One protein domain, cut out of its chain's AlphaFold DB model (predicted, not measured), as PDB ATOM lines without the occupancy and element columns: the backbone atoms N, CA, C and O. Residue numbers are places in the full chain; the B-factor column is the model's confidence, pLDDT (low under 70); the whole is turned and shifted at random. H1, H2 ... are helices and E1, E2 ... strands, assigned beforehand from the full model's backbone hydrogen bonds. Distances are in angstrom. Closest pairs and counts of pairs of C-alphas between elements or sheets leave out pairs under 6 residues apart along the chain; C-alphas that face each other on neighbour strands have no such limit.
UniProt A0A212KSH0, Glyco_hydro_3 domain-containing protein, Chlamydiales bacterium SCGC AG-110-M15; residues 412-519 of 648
ATOM      1  N   ASP A 412     -32.236 -18.212 -16.419       79.25
ATOM      2  CA  ASP A 412     -33.102 -19.179 -17.114       79.25
ATOM      3  C   ASP A 412     -33.785 -20.179 -16.158       79.25
ATOM      4  O   ASP A 412     -34.951 -20.543 -16.332       79.25
ATOM      5  N   ARG A 413     -33.079 -20.631 -15.108       81.31
ATOM      6  CA  ARG A 413     -33.664 -21.542 -14.109       81.31
ATOM      7  C   ARG A 413     -34.632 -20.821 -13.183       81.31
ATOM      8  O   ARG A 413     -35.641 -21.410 -12.799       81.31
ATOM      9  N   LEU A 414     -34.352 -19.570 -12.822       84.19
ATOM     10  CA  LEU A 414     -35.262 -18.762 -12.010       84.19
ATOM     11  C   LEU A 414     -36.585 -18.509 -12.733       84.19
ATOM     12  O   LEU A 414     -37.631 -18.601 -12.093       84.19
ATOM     13  N   GLU A 415     -36.559 -18.251 -14.041       86.38
ATOM     14  CA  GLU A 415     -37.773 -18.080 -14.847       86.38
ATOM     15  C   GLU A 415     -38.642 -19.342 -14.841       86.38
ATOM     16  O   GLU A 415     -39.835 -19.272 -14.534       86.38
ATOM     17  N   LEU A 416     -38.039 -20.508 -15.081       84.88
ATOM     18  CA  LEU A 416     -38.749 -21.786 -15.078       84.88
ATOM     19  C   LEU A 416     -39.354 -22.114 -13.701       84.88
ATOM     20  O   LEU A 416     -40.508 -22.541 -13.591       84.88
ATOM     21  N   ILE A 417     -38.585 -21.899 -12.631       86.38
ATOM     22  CA  ILE A 417     -39.065 -22.077 -11.255       86.38
ATOM     23  C   ILE A 417     -40.229 -21.125 -10.985       86.38
ATOM     24  O   ILE A 417     -41.257 -21.544 -10.451       86.38
ATOM     25  N   ALA A 418     -40.098 -19.857 -11.377       88.50
ATOM     26  CA  ALA A 418     -41.132 -18.855 -11.189       88.50
ATOM     27  C   ALA A 418     -42.428 -19.216 -11.927       88.50
ATOM     28  O   ALA A 418     -43.507 -19.065 -11.354       88.50
ATOM     29  N   GLU A 419     -42.341 -19.740 -13.152       88.44
ATOM     30  CA  GLU A 419     -43.498 -20.215 -13.914       88.44
ATOM     31  C   GLU A 419     -44.209 -21.374 -13.202       88.44
ATOM     32  O   GLU A 419     -45.436 -21.354 -13.055       88.44
ATOM     33  N   LYS A 420     -43.458 -22.360 -12.692       86.88
ATOM     34  CA  LYS A 420     -44.030 -23.491 -11.943       86.88
ATOM     35  C   LYS A 420     -44.719 -23.035 -10.655       86.88
ATOM     36  O   LYS A 420     -45.866 -23.419 -10.424       86.88
ATOM     37  N   ILE A 421     -44.079 -22.165  -9.866       86.69
ATOM     38  CA  ILE A 421     -44.691 -21.580  -8.659       86.69
ATOM     39  C   ILE A 421     -45.962 -20.812  -9.044       86.69
ATOM     40  O   ILE A 421     -47.011 -20.999  -8.431       86.69
ATOM     41  N   TRP A 422     -45.911 -19.988 -10.093       89.06
ATOM     42  CA  TRP A 422     -47.066 -19.214 -10.543       89.06
ATOM     43  C   TRP A 422     -48.239 -20.116 -10.958       89.06
ATOM     44  O   TRP A 422     -49.399 -19.860 -10.605       89.06
ATOM     45  N   LYS A 423     -47.957 -21.205 -11.677       86.19
ATOM     46  CA  LYS A 423     -48.968 -22.183 -12.078       86.19
ATOM     47  C   LYS A 423     -49.610 -22.864 -10.868       86.19
ATOM     48  O   LYS A 423     -50.834 -22.979 -10.835       86.19
ATOM     49  N   ASN A 424     -48.814 -23.255  -9.877       82.31
ATOM     50  CA  ASN A 424     -49.306 -23.944  -8.686       82.31
ATOM     51  C   ASN A 424     -50.078 -23.034  -7.726       82.31
ATOM     52  O   ASN A 424     -51.145 -23.418  -7.247       82.31
ATOM     53  N   GLU A 425     -49.569 -21.832  -7.466       81.06
ATOM     54  CA  GLU A 425     -50.120 -20.945  -6.436       81.06
ATOM     55  C   GLU A 425     -51.226 -20.032  -6.965       81.06
ATOM     56  O   GLU A 425     -52.168 -19.692  -6.247       81.06
ATOM     57  N   CYS A 426     -51.156 -19.634  -8.240       80.69
ATOM     58  CA  CYS A 426     -52.115 -18.691  -8.822       80.69
ATOM     59  C   CYS A 426     -52.820 -19.217 -10.077       80.69
ATOM     60  O   CYS A 426     -53.510 -18.449 -10.755       80.69
ATOM     61  N   GLY A 427     -52.634 -20.493 -10.435       81.38
ATOM     62  CA  GLY A 427     -53.204 -21.074 -11.653       81.38
ATOM     63  C   GLY A 427     -52.653 -20.464 -12.946       81.38
ATOM     64  O   GLY A 427     -53.326 -20.533 -13.972       81.38
ATOM     65  N   GLY A 428     -51.491 -19.798 -12.897       82.69
ATOM     66  CA  GLY A 428     -50.911 -19.063 -14.031       82.69
ATOM     67  C   GLY A 428     -51.665 -17.777 -14.399       82.69
ATOM     68  O   GLY A 428     -51.460 -17.213 -15.469       82.69
ATOM     69  N   SER A 429     -52.569 -17.308 -13.533       89.50
ATOM     70  CA  SER A 429     -53.366 -16.104 -13.768       89.50
ATOM     71  C   SER A 429     -52.739 -14.875 -13.115       89.50
ATOM     72  O   SER A 429     -52.362 -14.902 -11.940       89.50
ATOM     73  N   VAL A 430     -52.715 -13.758 -13.847       89.19
ATOM     74  CA  VAL A 430     -52.316 -12.439 -13.321       89.19
ATOM     75  C   VAL A 430     -53.264 -11.970 -12.211       89.19
ATOM     76  O   VAL A 430     -52.834 -11.332 -11.252       89.19
ATOM     77  N   ASP A 431     -54.552 -12.316 -12.288       88.25
ATOM     78  CA  ASP A 431     -55.513 -11.982 -11.232       88.25
ATOM     79  C   ASP A 431     -55.232 -12.757  -9.940       88.25
ATOM     80  O   ASP A 431     -55.440 -12.224  -8.845       88.25
ATOM     81  N   GLY A 432     -54.723 -13.986 -10.075       87.19
ATOM     82  CA  GLY A 432     -54.372 -14.858  -8.958       87.19
ATOM     83  C   GLY A 432     -53.172 -14.366  -8.141       87.19
ATOM     84  O   GLY A 432     -53.089 -14.690  -6.962       87.19
ATOM     85  N   LEU A 433     -52.320 -13.496  -8.703       92.06
ATOM     86  CA  LEU A 433     -51.193 -12.860  -7.996       92.06
ATOM     87  C   LEU A 433     -51.640 -11.920  -6.865       92.06
ATOM     88  O   LEU A 433     -50.813 -11.354  -6.156       92.06
ATOM     89  N   THR A 434     -52.941 -11.679  -6.721       94.31
ATOM     90  CA  THR A 434     -53.492 -10.802  -5.691       94.31
ATOM     91  C   THR A 434     -54.717 -11.452  -5.073       94.31
ATOM     92  O   THR A 434     -55.753 -11.590  -5.724       94.31
ATOM     93  N   SER A 435     -54.637 -11.815  -3.800       93.25
ATOM     94  CA  SER A 435     -55.751 -12.432  -3.091       93.25
ATOM     95  C   SER A 435     -55.886 -11.894  -1.670       93.25
ATOM     96  O   SER A 435     -54.992 -11.262  -1.112       93.25
ATOM     97  N   TRP A 436     -57.070 -12.091  -1.102       93.50
ATOM     98  CA  TRP A 436     -57.343 -11.836   0.307       93.50
ATOM     99  C   TRP A 436     -58.406 -12.844   0.726       93.50
ATOM    100  O   TRP A 436     -59.577 -12.718   0.330       93.50
ATOM    101  N   ASN A 437     -58.010 -13.882   1.465       88.94
ATOM    102  CA  ASN A 437     -58.916 -14.983   1.767       88.94
ATOM    103  C   ASN A 437     -59.919 -14.600   2.858       88.94
ATOM    104  O   ASN A 437     -59.758 -13.640   3.617       88.94
ATOM    105  N   VAL A 438     -61.026 -15.335   2.907       87.69
ATOM    106  CA  VAL A 438     -62.024 -15.161   3.964       87.69
ATOM    107  C   VAL A 438     -61.410 -15.612   5.291       87.69
ATOM    108  O   VAL A 438     -60.889 -16.717   5.380       87.69
ATOM    109  N   GLY A 439     -61.487 -14.759   6.313       83.44
ATOM    110  CA  GLY A 439     -60.909 -15.023   7.637       83.44
ATOM    111  C   GLY A 439     -59.483 -14.496   7.834       83.44
ATOM    112  O   GLY A 439     -58.990 -14.523   8.958       83.44
ATOM    113  N   GLU A 440     -58.842 -13.966   6.789       87.44
ATOM    114  CA  GLU A 440     -57.533 -13.312   6.889       87.44
ATOM    115  C   GLU A 440     -57.660 -11.801   7.104       87.44
ATOM    116  O   GLU A 440     -58.573 -11.139   6.599       87.44
ATOM    117  N   GLU A 441     -56.694 -11.225   7.819       90.62
ATOM    118  CA  GLU A 441     -56.615  -9.780   8.076       90.62
ATOM    119  C   GLU A 441     -55.614  -9.047   7.169       90.62
ATOM    120  O   GLU A 441     -55.356  -7.859   7.362       90.62
ATOM    121  N   PHE A 442     -55.069  -9.745   6.175       92.44
ATOM    122  CA  PHE A 442     -54.013  -9.276   5.284       92.44
ATOM    123  C   PHE A 442     -54.301  -9.660   3.829       92.44
ATOM    124  O   PHE A 442     -55.047 -10.599   3.563       92.44
ATOM    125  N   ALA A 443     -53.679  -8.938   2.897       92.94
ATOM    126  CA  ALA A 443     -53.613  -9.345   1.499       92.94
ATOM    127  C   ALA A 443     -52.416 -10.282   1.276       92.94
ATOM    128  O   ALA A 443     -51.382 -10.130   1.930       92.94
ATOM    129  N   SER A 444     -52.555 -11.208   0.332       92.75
ATOM    130  CA  SER A 444     -51.508 -12.117  -0.130       92.75
ATOM    131  C   SER A 444     -51.181 -11.802  -1.590       92.75
ATOM    132  O   SER A 444     -52.086 -11.705  -2.427       92.75
ATOM    133  N   LEU A 445     -49.903 -11.553  -1.874       94.69
ATOM    134  CA  LEU A 445     -49.445 -10.964  -3.131       94.69
ATOM    135  C   LEU A 445     -48.320 -11.775  -3.775       94.69
ATOM    136  O   LEU A 445     -47.483 -12.337  -3.079       94.69
ATOM    137  N   GLY A 446     -48.252 -11.745  -5.102       93.88
ATOM    138  CA  GLY A 446     -47.191 -12.373  -5.883       93.88
ATOM    139  C   GLY A 446     -47.218 -13.899  -5.838       93.88
ATOM    140  O   GLY A 446     -48.087 -14.508  -5.217       93.88
ATOM    141  N   ILE A 447     -46.231 -14.510  -6.489       90.31
ATOM    142  CA  ILE A 447     -46.122 -15.974  -6.584       90.31
ATOM    143  C   ILE A 447     -45.729 -16.619  -5.244       90.31
ATOM    144  O   ILE A 447     -45.967 -17.798  -5.033       90.31
ATOM    145  N   GLY A 448     -45.151 -15.846  -4.318       87.38
ATOM    146  CA  GLY A 448     -44.732 -16.306  -2.987       87.38
ATOM    147  C   GLY A 448     -45.729 -16.029  -1.863       87.38
ATOM    148  O   GLY A 448     -45.335 -16.067  -0.699       87.38
ATOM    149  N   HIS A 449     -46.977 -15.662  -2.179       88.88
ATOM    150  CA  HIS A 449     -48.003 -15.328  -1.183       88.88
ATOM    151  C   HIS A 449     -47.559 -14.276  -0.144       88.88
ATOM    152  O   HIS A 449     -47.898 -14.348   1.040       88.88
ATOM    153  N   PHE A 450     -46.818 -13.257  -0.584       91.25
ATOM    154  CA  PHE A 450     -46.240 -12.224   0.266       91.25
ATOM    155  C   PHE A 450     -47.322 -11.456   1.035       91.25
ATOM    156  O   PHE A 450     -48.230 -10.857   0.455       91.25
ATOM    157  N   ILE A 451     -47.213 -11.476   2.363       91.75
ATOM    158  CA  ILE A 451     -48.222 -10.966   3.288       91.75
ATOM    159  C   ILE A 451     -48.095  -9.449   3.392       91.75
ATOM    160  O   ILE A 451     -47.000  -8.936   3.649       91.75
ATOM    161  N   TRP A 452     -49.222  -8.742   3.256       94.00
ATOM    162  CA  TRP A 452     -49.304  -7.292   3.428       94.00
ATOM    163  C   TRP A 452     -50.476  -6.873   4.324       94.00
ATOM    164  O   TRP A 452     -51.650  -7.017   3.965       94.00
ATOM    165  N   TYR A 453     -50.159  -6.317   5.495       92.81
ATOM    166  CA  TYR A 453     -51.134  -5.916   6.503       92.81
ATOM    167  C   TYR A 453     -51.587  -4.461   6.326       92.81
ATOM    168  O   TYR A 453     -50.791  -3.569   6.013       92.81
ATOM    169  N   PRO A 454     -52.869  -4.158   6.593       90.44
ATOM    170  CA  PRO A 454     -53.310  -2.788   6.821       90.44
ATOM    171  C   PRO A 454     -52.693  -2.225   8.107       90.44
ATOM    172  O   PRO A 454     -52.501  -2.948   9.081       90.44
ATOM    173  N   LYS A 455     -52.476  -0.905   8.167       82.44
ATOM    174  CA  LYS A 455     -51.852  -0.223   9.325       82.44
ATOM    175  C   LYS A 455     -52.546  -0.494  10.676       82.44
ATOM    176  O   LYS A 455     -51.932  -0.329  11.719       82.44
ATOM    177  N   THR A 456     -53.831  -0.835  10.658       73.81
ATOM    178  CA  THR A 456     -54.700  -0.930  11.841       73.81
ATOM    179  C   THR A 456     -54.934  -2.364  12.323       73.81
ATOM    180  O   THR A 456     -55.872  -2.580  13.086       73.81
ATOM    181  N   LYS A 457     -54.190  -3.350  11.811       76.38
ATOM    182  CA  LYS A 457     -54.405  -4.774  12.098       76.38
ATOM    183  C   LYS A 457     -53.238  -5.373  12.872       76.38
ATOM    184  O   LYS A 457     -52.089  -4.997  12.639       76.38
ATOM    185  N   ASP A 458     -53.551  -6.315  13.757       74.88
ATOM    186  CA  ASP A 458     -52.545  -7.042  14.524       74.88
ATOM    187  C   ASP A 458     -51.823  -8.045  13.620       74.88
ATOM    188  O   ASP A 458     -52.428  -8.833  12.886       74.88
ATOM    189  N   LYS A 459     -50.490  -8.007  13.657       80.56
ATOM    190  CA  LYS A 459     -49.651  -8.863  12.818       80.56
ATOM    191  C   LYS A 459     -49.492 -10.230  13.472       80.56
ATOM    192  O   LYS A 459     -48.581 -10.444  14.264       80.56
ATOM    193  N   LYS A 460     -50.389 -11.158  13.133       76.75
ATOM    194  CA  LYS A 460     -50.292 -12.564  13.561       76.75
ATOM    195  C   LYS A 460     -49.137 -13.313  12.880       76.75
ATOM    196  O   LYS A 460     -48.555 -14.208  13.481       76.75
ATOM    197  N   TYR A 461     -48.817 -12.948  11.641       77.62
ATOM    198  CA  TYR A 461     -47.728 -13.530  10.857       77.62
ATOM    199  C   TYR A 461     -46.721 -12.450  10.462       77.62
ATOM    200  O   TYR A 461     -47.042 -11.257  10.451       77.62
ATOM    201  N   LYS A 462     -45.498 -12.863  10.109       81.94
ATOM    202  CA  LYS A 462     -44.485 -11.942   9.587       81.94
ATOM    203  C   LYS A 462     -44.976 -11.346   8.265       81.94
ATOM    204  O   LYS A 462     -45.306 -12.066   7.330       81.94
ATOM    205  N   GLU A 463     -45.009 -10.022   8.199       87.06
ATOM    206  CA  GLU A 463     -45.284  -9.286   6.966       87.06
ATOM    207  C   GLU A 463     -44.069  -9.383   6.031       87.06
ATOM    208  O   GLU A 463     -42.947  -9.186   6.488       87.06
ATOM    209  N   THR A 464     -44.277  -9.708   4.752       90.00
ATOM    210  CA  THR A 464     -43.178 -10.039   3.817       90.00
ATOM    211  C   THR A 464     -43.218  -9.261   2.506       90.00
ATOM    212  O   THR A 464     -42.196  -9.155   1.833       90.00
ATOM    213  N   PHE A 465     -44.357  -8.674   2.136       93.88
ATOM    214  CA  PHE A 465     -44.458  -7.877   0.912       93.88
ATOM    215  C   PHE A 465     -43.604  -6.590   0.920       93.88
ATOM    216  O   PHE A 465     -43.007  -6.281  -0.110       93.88
ATOM    217  N   PRO A 466     -43.467  -5.847   2.038       92.75
ATOM    218  CA  PRO A 466     -42.556  -4.701   2.095       92.75
ATOM    219  C   PRO A 466     -41.091  -5.075   1.835       92.75
ATOM    220  O   PRO A 466     -40.399  -4.336   1.141       92.75
ATOM    221  N   ASP A 467     -40.646  -6.232   2.335       92.00
ATOM    222  CA  ASP A 467     -39.287  -6.736   2.113       92.00
ATOM    223  C   ASP A 467     -39.059  -7.036   0.619       92.00
ATOM    224  O   ASP A 467     -38.023  -6.669   0.070       92.00
ATOM    225  N   LEU A 468     -40.058  -7.608  -0.072       94.06
ATOM    226  CA  LEU A 468     -40.002  -7.800  -1.526       94.06
ATOM    227  C   LEU A 468     -39.878  -6.461  -2.271       94.06
ATOM    228  O   LEU A 468     -39.096  -6.357  -3.205       94.06
ATOM    229  N   LEU A 469     -40.637  -5.428  -1.889       94.44
ATOM    230  CA  LEU A 469     -40.554  -4.125  -2.564       94.44
ATOM    231  C   LEU A 469     -39.158  -3.498  -2.440       94.44
ATOM    232  O   LEU A 469     -38.674  -2.904  -3.405       94.44
ATOM    233  N   LEU A 470     -38.523  -3.631  -1.272       92.94
ATOM    234  CA  LEU A 470     -37.135  -3.207  -1.069       92.94
ATOM    235  C   LEU A 470     -36.194  -3.999  -1.977       92.94
ATOM    236  O   LEU A 470     -35.423  -3.390  -2.713       92.94
ATOM    237  N   TYR A 471     -36.343  -5.323  -2.007       94.00
ATOM    238  CA  TYR A 471     -35.537  -6.207  -2.843       94.00
ATOM    239  C   TYR A 471     -35.661  -5.895  -4.343       94.00
ATOM    240  O   TYR A 471     -34.658  -5.780  -5.044       94.00
ATOM    241  N   LEU A 472     -36.882  -5.694  -4.848       95.00
ATOM    242  CA  LEU A 472     -37.120  -5.314  -6.244       95.00
ATOM    243  C   LEU A 472     -36.437  -3.980  -6.577       95.00
ATOM    244  O   LEU A 472     -35.817  -3.846  -7.629       95.00
ATOM    245  N   LYS A 473     -36.508  -3.002  -5.668       93.81
ATOM    246  CA  LYS A 473     -35.855  -1.699  -5.840       93.81
ATOM    247  C   LYS A 473     -34.326  -1.813  -5.840       93.81
ATOM    248  O   LYS A 473     -33.679  -1.151  -6.647       93.81
ATOM    249  N   GLU A 474     -33.757  -2.627  -4.953       94.38
ATOM    250  CA  GLU A 474     -32.314  -2.907  -4.897       94.38
ATOM    251  C   GLU A 474     -31.818  -3.602  -6.173       94.38
ATOM    252  O   GLU A 474     -30.718  -3.312  -6.635       94.38
ATOM    253  N   ASN A 475     -32.675  -4.408  -6.807       93.69
ATOM    254  CA  ASN A 475     -32.435  -5.036  -8.109       93.69
ATOM    255  C   ASN A 475     -32.858  -4.159  -9.309       93.69
ATOM    256  O   ASN A 475     -33.039  -4.652 -10.420       93.69
ATOM    257  N   GLY A 476     -33.019  -2.845  -9.115       94.75
ATOM    258  CA  GLY A 476     -33.215  -1.883 -10.205       94.75
ATOM    259  C   GLY A 476     -34.628  -1.809 -10.791       94.75
ATOM    260  O   GLY A 476     -34.840  -1.104 -11.780       94.75
ATOM    261  N   VAL A 477     -35.621  -2.473 -10.190       95.94
ATOM    262  CA  VAL A 477     -37.015  -2.408 -10.651       95.94
ATOM    263  C   VAL A 477     -37.639  -1.061 -10.285       95.94
ATOM    264  O   VAL A 477     -37.690  -0.656  -9.120       95.94
ATOM    265  N   ALA A 478     -38.191  -0.374 -11.285       93.44
ATOM    266  CA  ALA A 478     -38.945   0.857 -11.084       93.44
ATOM    267  C   ALA A 478     -40.328   0.560 -10.474       93.44
ATOM    268  O   ALA A 478     -41.225   0.036 -11.139       93.44
ATOM    269  N   LEU A 479     -40.521   0.924  -9.206       93.88
ATOM    270  CA  LEU A 479     -41.809   0.760  -8.531       93.88
ATOM    271  C   LEU A 479     -42.837   1.795  -9.033       93.88
ATOM    272  O   LEU A 479     -42.487   2.951  -9.273       93.88
ATOM    273  N   PRO A 480     -44.134   1.447  -9.133       92.31
ATOM    274  CA  PRO A 480     -45.195   2.429  -9.333       92.31
ATOM    275  C   PRO A 480     -45.119   3.554  -8.290       92.31
ATOM    276  O   PRO A 480     -45.018   3.271  -7.097       92.31
ATOM    277  N   ARG A 481     -45.265   4.822  -8.701       88.62
ATOM    278  CA  ARG A 481     -45.114   6.004  -7.815       88.62
ATOM    279  C   ARG A 481     -45.871   5.913  -6.487       88.62
ATOM    280  O   ARG A 481     -45.429   6.434  -5.469       88.62
ATOM    281  N   TRP A 482     -47.042   5.274  -6.485       91.19
ATOM    282  CA  TRP A 482     -47.861   5.132  -5.279       91.19
ATOM    283  C   TRP A 482     -47.329   4.074  -4.292       91.19
ATOM    284  O   TRP A 482     -47.704   4.122  -3.121       91.19
ATOM    285  N   LEU A 483     -46.470   3.150  -4.744       90.44
ATOM    286  CA  LEU A 483     -45.789   2.133  -3.933       90.44
ATOM    287  C   LEU A 483     -44.465   2.633  -3.338       90.44
ATOM    288  O   LEU A 483     -44.096   2.167  -2.267       90.44
ATOM    289  N   GLU A 484     -43.791   3.614  -3.952       83.69
ATOM    290  CA  GLU A 484     -42.468   4.108  -3.510       83.69
ATOM    291  C   GLU A 484     -42.414   4.551  -2.037       83.69
ATOM    292  O   GLU A 484     -41.377   4.423  -1.390       83.69
ATOM    293  N   ASN A 485     -43.525   5.069  -1.503       79.38
ATOM    294  CA  ASN A 485     -43.621   5.612  -0.142       79.38
ATOM    295  C   ASN A 485     -44.702   4.922   0.707       79.38
ATOM    296  O   ASN A 485     -45.133   5.451   1.740       79.38
ATOM    297  N   VAL A 486     -45.200   3.766   0.262       81.81
ATOM    298  CA  VAL A 486     -46.293   3.074   0.942       81.81
ATOM    299  C   VAL A 486     -45.757   2.349   2.184       81.81
ATOM    300  O   VAL A 486     -44.792   1.597   2.114       81.81
ATOM    301  N   LYS A 487     -46.369   2.582   3.352       80.06
ATOM    302  CA  LYS A 487     -45.919   1.984   4.630       80.06
ATOM    303  C   LYS A 487     -46.719   0.754   5.068       80.06
ATOM    304  O   LYS A 487     -46.321   0.081   6.009       80.06
ATOM    305  N   ALA A 488     -47.878   0.519   4.460       88.12
ATOM    306  CA  ALA A 488     -48.812  -0.553   4.805       88.12
ATOM    307  C   ALA A 488     -49.806  -0.767   3.655       88.12
ATOM    308  O   ALA A 488     -49.936   0.103   2.787       88.12
ATOM    309  N   CYS A 489     -50.549  -1.874   3.689       91.31
ATOM    310  CA  CYS A 489     -51.584  -2.175   2.705       91.31
ATOM    311  C   CYS A 489     -52.609  -1.025   2.630       91.31
ATOM    312  O   CYS A 489     -53.194  -0.656   3.658       91.31
ATOM    313  N   PRO A 490     -52.844  -0.422   1.444       91.50
ATOM    314  CA  PRO A 490     -53.736   0.728   1.305       91.50
ATOM    315  C   PRO A 490     -55.212   0.338   1.449       91.50
ATOM    316  O   PRO A 490     -56.058   1.194   1.718       91.50
ATOM    317  N   TRP A 491     -55.534  -0.947   1.284       92.88
ATOM    318  CA  TRP A 491     -56.881  -1.476   1.444       92.88
ATOM    319  C   TRP A 491     -57.117  -1.869   2.902       92.88
ATOM    320  O   TRP A 491     -56.487  -2.775   3.430       92.88
ATOM    321  N   ARG A 492     -58.056  -1.184   3.565       90.81
ATOM    322  CA  ARG A 492     -58.350  -1.388   4.998       90.81
ATOM    323  C   ARG A 492     -59.120  -2.678   5.303       90.81
ATOM    324  O   ARG A 492     -59.223  -3.063   6.463       90.81
ATOM    325  N   SER A 493     -59.710  -3.304   4.289       92.19
ATOM    326  CA  SER A 493     -60.503  -4.524   4.422       92.19
ATOM    327  C   SER A 493     -60.513  -5.321   3.121       92.19
ATOM    328  O   SER A 493     -60.367  -4.752   2.035       92.19
ATOM    329  N   ARG A 494     -60.808  -6.623   3.232       93.06
ATOM    330  CA  ARG A 494     -61.052  -7.514   2.090       93.06
ATOM    331  C   ARG A 494     -62.085  -6.950   1.112       93.06
ATOM    332  O   ARG A 494     -61.881  -6.997  -0.095       93.06
ATOM    333  N   GLY A 495     -63.184  -6.385   1.619       94.00
ATOM    334  CA  GLY A 495     -64.219  -5.775   0.775       94.00
ATOM    335  C   GLY A 495     -63.674  -4.622  -0.073       94.00
ATOM    336  O   GLY A 495     -63.927  -4.571  -1.274       94.00
ATOM    337  N   GLY A 496     -62.859  -3.747   0.527       93.81
ATOM    338  CA  GLY A 496     -62.194  -2.658  -0.194       93.81
ATOM    339  C   GLY A 496     -61.155  -3.152  -1.204       93.81
ATOM    340  O   GLY A 496     -61.051  -2.593  -2.294       93.81
ATOM    341  N   PHE A 497     -60.423  -4.215  -0.870       94.81
ATOM    342  CA  PHE A 497     -59.464  -4.855  -1.772       94.81
ATOM    343  C   PHE A 497     -60.147  -5.426  -3.021       94.81
ATOM    344  O   PHE A 497     -59.744  -5.130  -4.143       94.81
ATOM    345  N   LEU A 498     -61.242  -6.173  -2.839       93.19
ATOM    346  CA  LEU A 498     -62.003  -6.763  -3.943       93.19
ATOM    347  C   LEU A 498     -62.717  -5.714  -4.799       93.19
ATOM    348  O   LEU A 498     -62.759  -5.850  -6.020       93.19
ATOM    349  N   ALA A 499     -63.243  -4.650  -4.187       94.62
ATOM    350  CA  ALA A 499     -63.838  -3.535  -4.924       94.62
ATOM    351  C   ALA A 499     -62.809  -2.828  -5.825       94.62
ATOM    352  O   ALA A 499     -63.149  -2.343  -6.903       94.62
ATOM    353  N   ALA A 500     -61.536  -2.819  -5.421       94.19
ATOM    354  CA  ALA A 500     -60.449  -2.211  -6.174       94.19
ATOM    355  C   ALA A 500     -59.876  -3.104  -7.287       94.19
ATOM    356  O   ALA A 500     -58.923  -2.674  -7.938       94.19
ATOM    357  N   LYS A 501     -60.435  -4.300  -7.543       91.56
ATOM    358  CA  LYS A 501     -59.888  -5.284  -8.499       91.56
ATOM    359  C   LYS A 501     -59.564  -4.722  -9.891       91.56
ATOM    360  O   LYS A 501     -58.600  -5.156 -10.504       91.56
ATOM    361  N   ASN A 502     -60.345  -3.741 -10.355       91.94
ATOM    362  CA  ASN A 502     -60.207  -3.106 -11.671       91.94
ATOM    363  C   ASN A 502     -59.628  -1.682 -11.594       91.94
ATOM    364  O   ASN A 502     -59.637  -0.961 -12.584       91.94
ATOM    365  N   SER A 503     -59.178  -1.241 -10.417       95.31
ATOM    366  CA  SER A 503     -58.578   0.085 -10.250       95.31
ATOM    367  C   SER A 503     -57.191   0.152 -10.889       95.31
ATOM    368  O   SER A 503     -56.465  -0.844 -10.896       95.31
ATOM    369  N   GLU A 504     -56.773   1.342 -11.326       93.00
ATOM    370  CA  GLU A 504     -55.419   1.574 -11.854       93.00
ATOM    371  C   GLU A 504     -54.328   1.122 -10.872       93.00
ATOM    372  O   GLU A 504     -53.320   0.546 -11.274       93.00
ATOM    373  N   LYS A 505     -54.550   1.317  -9.563       93.00
ATOM    374  CA  LYS A 505     -53.616   0.864  -8.522       93.00
ATOM    375  C   LYS A 505     -53.459  -0.654  -8.514       93.00
ATOM    376  O   LYS A 505     -52.332  -1.135  -8.461       93.00
ATOM    377  N   MET A 506     -54.564  -1.401  -8.572       94.81
ATOM    378  CA  MET A 506     -54.518  -2.865  -8.571       94.81
ATOM    379  C   MET A 506     -53.912  -3.413  -9.865       94.81
ATOM    380  O   MET A 506     -53.086  -4.316  -9.811       94.81
ATOM    381  N   GLN A 507     -54.259  -2.835 -11.018       93.75
ATOM    382  CA  GLN A 507     -53.670  -3.224 -12.303       93.75
ATOM    383  C   GLN A 507     -52.159  -2.957 -12.337       93.75
ATOM    384  O   GLN A 507     -51.396  -3.812 -12.775       93.75
ATOM    385  N   GLY A 508     -51.715  -1.805 -11.822       93.94
ATOM    386  CA  GLY A 508     -50.293  -1.484 -11.694       93.94
ATOM    387  C   GLY A 508     -49.548  -2.420 -10.737       93.94
ATOM    388  O   GLY A 508     -48.426  -2.814 -11.036       93.94
ATOM    389  N   LEU A 509     -50.177  -2.818  -9.623       95.44
ATOM    390  CA  LEU A 509     -49.622  -3.821  -8.706       95.44
ATOM    391  C   LEU A 509     -49.492  -5.192  -9.379       95.44
ATOM    392  O   LEU A 509     -48.441  -5.811  -9.290       95.44
ATOM    393  N   ARG A 510     -50.535  -5.653 -10.078       95.50
ATOM    394  CA  ARG A 510     -50.512  -6.931 -10.802       95.50
ATOM    395  C   ARG A 510     -49.449  -6.964 -11.890       95.50
ATOM    396  O   ARG A 510     -48.758  -7.965 -11.983       95.50
ATOM    397  N   ARG A 511     -49.283  -5.872 -12.647       95.00
ATOM    398  CA  ARG A 511     -48.221  -5.750 -13.657       95.00
ATOM    399  C   ARG A 511     -46.831  -5.829 -13.027       95.00
ATOM    400  O   ARG A 511     -46.017  -6.622 -13.464       95.00
ATOM    401  N   LEU A 512     -46.585  -5.079 -11.948       96.19
ATOM    402  CA  LEU A 512     -45.326  -5.195 -11.204       96.19
ATOM    403  C   LEU A 512     -45.065  -6.649 -10.778       96.19
ATOM    404  O   LEU A 512     -43.953  -7.136 -10.929       96.19
ATOM    405  N   LEU A 513     -46.081  -7.334 -10.248       96.06
ATOM    406  CA  LEU A 513     -45.959  -8.714  -9.780       96.06
ATOM    407  C   LEU A 513     -45.773  -9.728 -10.920       96.06
ATOM    408  O   LEU A 513     -45.045 -10.693 -10.728       96.06
ATOM    409  N   SER A 514     -46.406  -9.541 -12.080       94.69
ATOM    410  CA  SER A 514     -46.212 -10.421 -13.241       94.69
ATOM    411  C   SER A 514     -44.859 -10.211 -13.913       94.69
ATOM    412  O   SER A 514     -44.252 -11.173 -14.362       94.69
ATOM    413  N   ASP A 515     -44.365  -8.973 -13.943       94.88
ATOM    414  CA  ASP A 515     -43.121  -8.613 -14.632       94.88
ATOM    415  C   ASP A 515     -41.870  -8.958 -13.797       94.88
ATOM    416  O   ASP A 515     -40.747  -8.833 -14.270       94.88
ATOM    417  N   THR A 516     -42.046  -9.372 -12.536       95.38
ATOM    418  CA  THR A 516     -40.951  -9.629 -11.581       95.38
ATOM    419  C   THR A 516     -40.997 -11.028 -10.974       95.38
ATOM    420  O   THR A 516     -40.462 -11.254  -9.891       95.38
ATOM    421  N   THR A 517     -41.653 -11.986 -11.627       92.88
ATOM    422  CA  THR A 517     -41.813 -13.350 -11.099       92.88
ATOM    423  C   THR A 517     -40.467 -14.050 -10.877       92.88
ATOM    424  O   THR A 517     -40.286 -14.662  -9.826       92.88
ATOM    425  N   ALA A 518     -39.488 -13.887 -11.775       90.31
ATOM    426  CA  ALA A 518     -38.133 -14.423 -11.596       90.31
ATOM    427  C   ALA A 518     -37.429 -13.835 -10.356       90.31
ATOM    428  O   ALA A 518     -36.932 -14.579  -9.510       90.31
ATOM    429  N   LEU A 519     -37.482 -12.509 -10.172       92.44
ATOM    430  CA  LEU A 519     -36.943 -11.840  -8.978       92.44
ATOM    431  C   LEU A 519     -37.694 -12.230  -7.698       92.44
ATOM    432  O   LEU A 519     -37.094 -12.309  -6.629       92.44
TER     433      LEU A 519
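What this domain is: This is residues 412 to 519 of the 648 residues of the protein "Glyco_hydro_3 domain-containing protein" of Chlamydiales bacterium SCGC AG-110-M15 (UniProt A0A212KSH0). A small hairpin of two short antiparallel strands, E1 and E2, sits near the middle of four helices that touch no other helix, with long loops between. H2 begins close to E2, and H1 and H3 lie farthest out. The printed part has 108 residues, in the order H1 E1 E2 H2 H3 H4; under half are in named elements, mostly helix. It is compact, with a radius of gyration of the C-alphas of 13.4 A and spans of 40 by 28 by 28 A.

Where its parts are: H1, residues 412 to 426, is 20.7 A long and begins at C-alpha 412 (-33.102, -19.179, -17.114). E1 is residues 443 to 445 and E2 450 to 452. H2, residues 465 to 474, is 14.3 A long. H3 is residues 494 to 499. H4, residues 504 to 514, is 15.2 A long and ends at C-alpha 514 (-46.212, -10.421, -13.241).

How they stand to each other: In the hairpin, N 443 and O 452 are 3.0 A apart, within hydrogen-bond range. Residues 434 to 435 pair antiparallel with 444 to 445 of E1. The closest C-alphas of E2 and H2, Phe 450 and Phe 465, are 4.7 A apart; those of E1 and H4, Leu 445 and Leu 513, 7.8 A. H1 and E2 are apart. In H1, H2, H3 and H4 every O i to N i+4 pair is within hydrogen-bond range.

The domain as a whole: The farthest C-alphas, Asp 412 and Thr 456, are 40.5 A apart. The printed part has no cut. The links H1 to E1, E2 to H2 and H2 to H3 are long. No printed residue is under 70 in pLDDT.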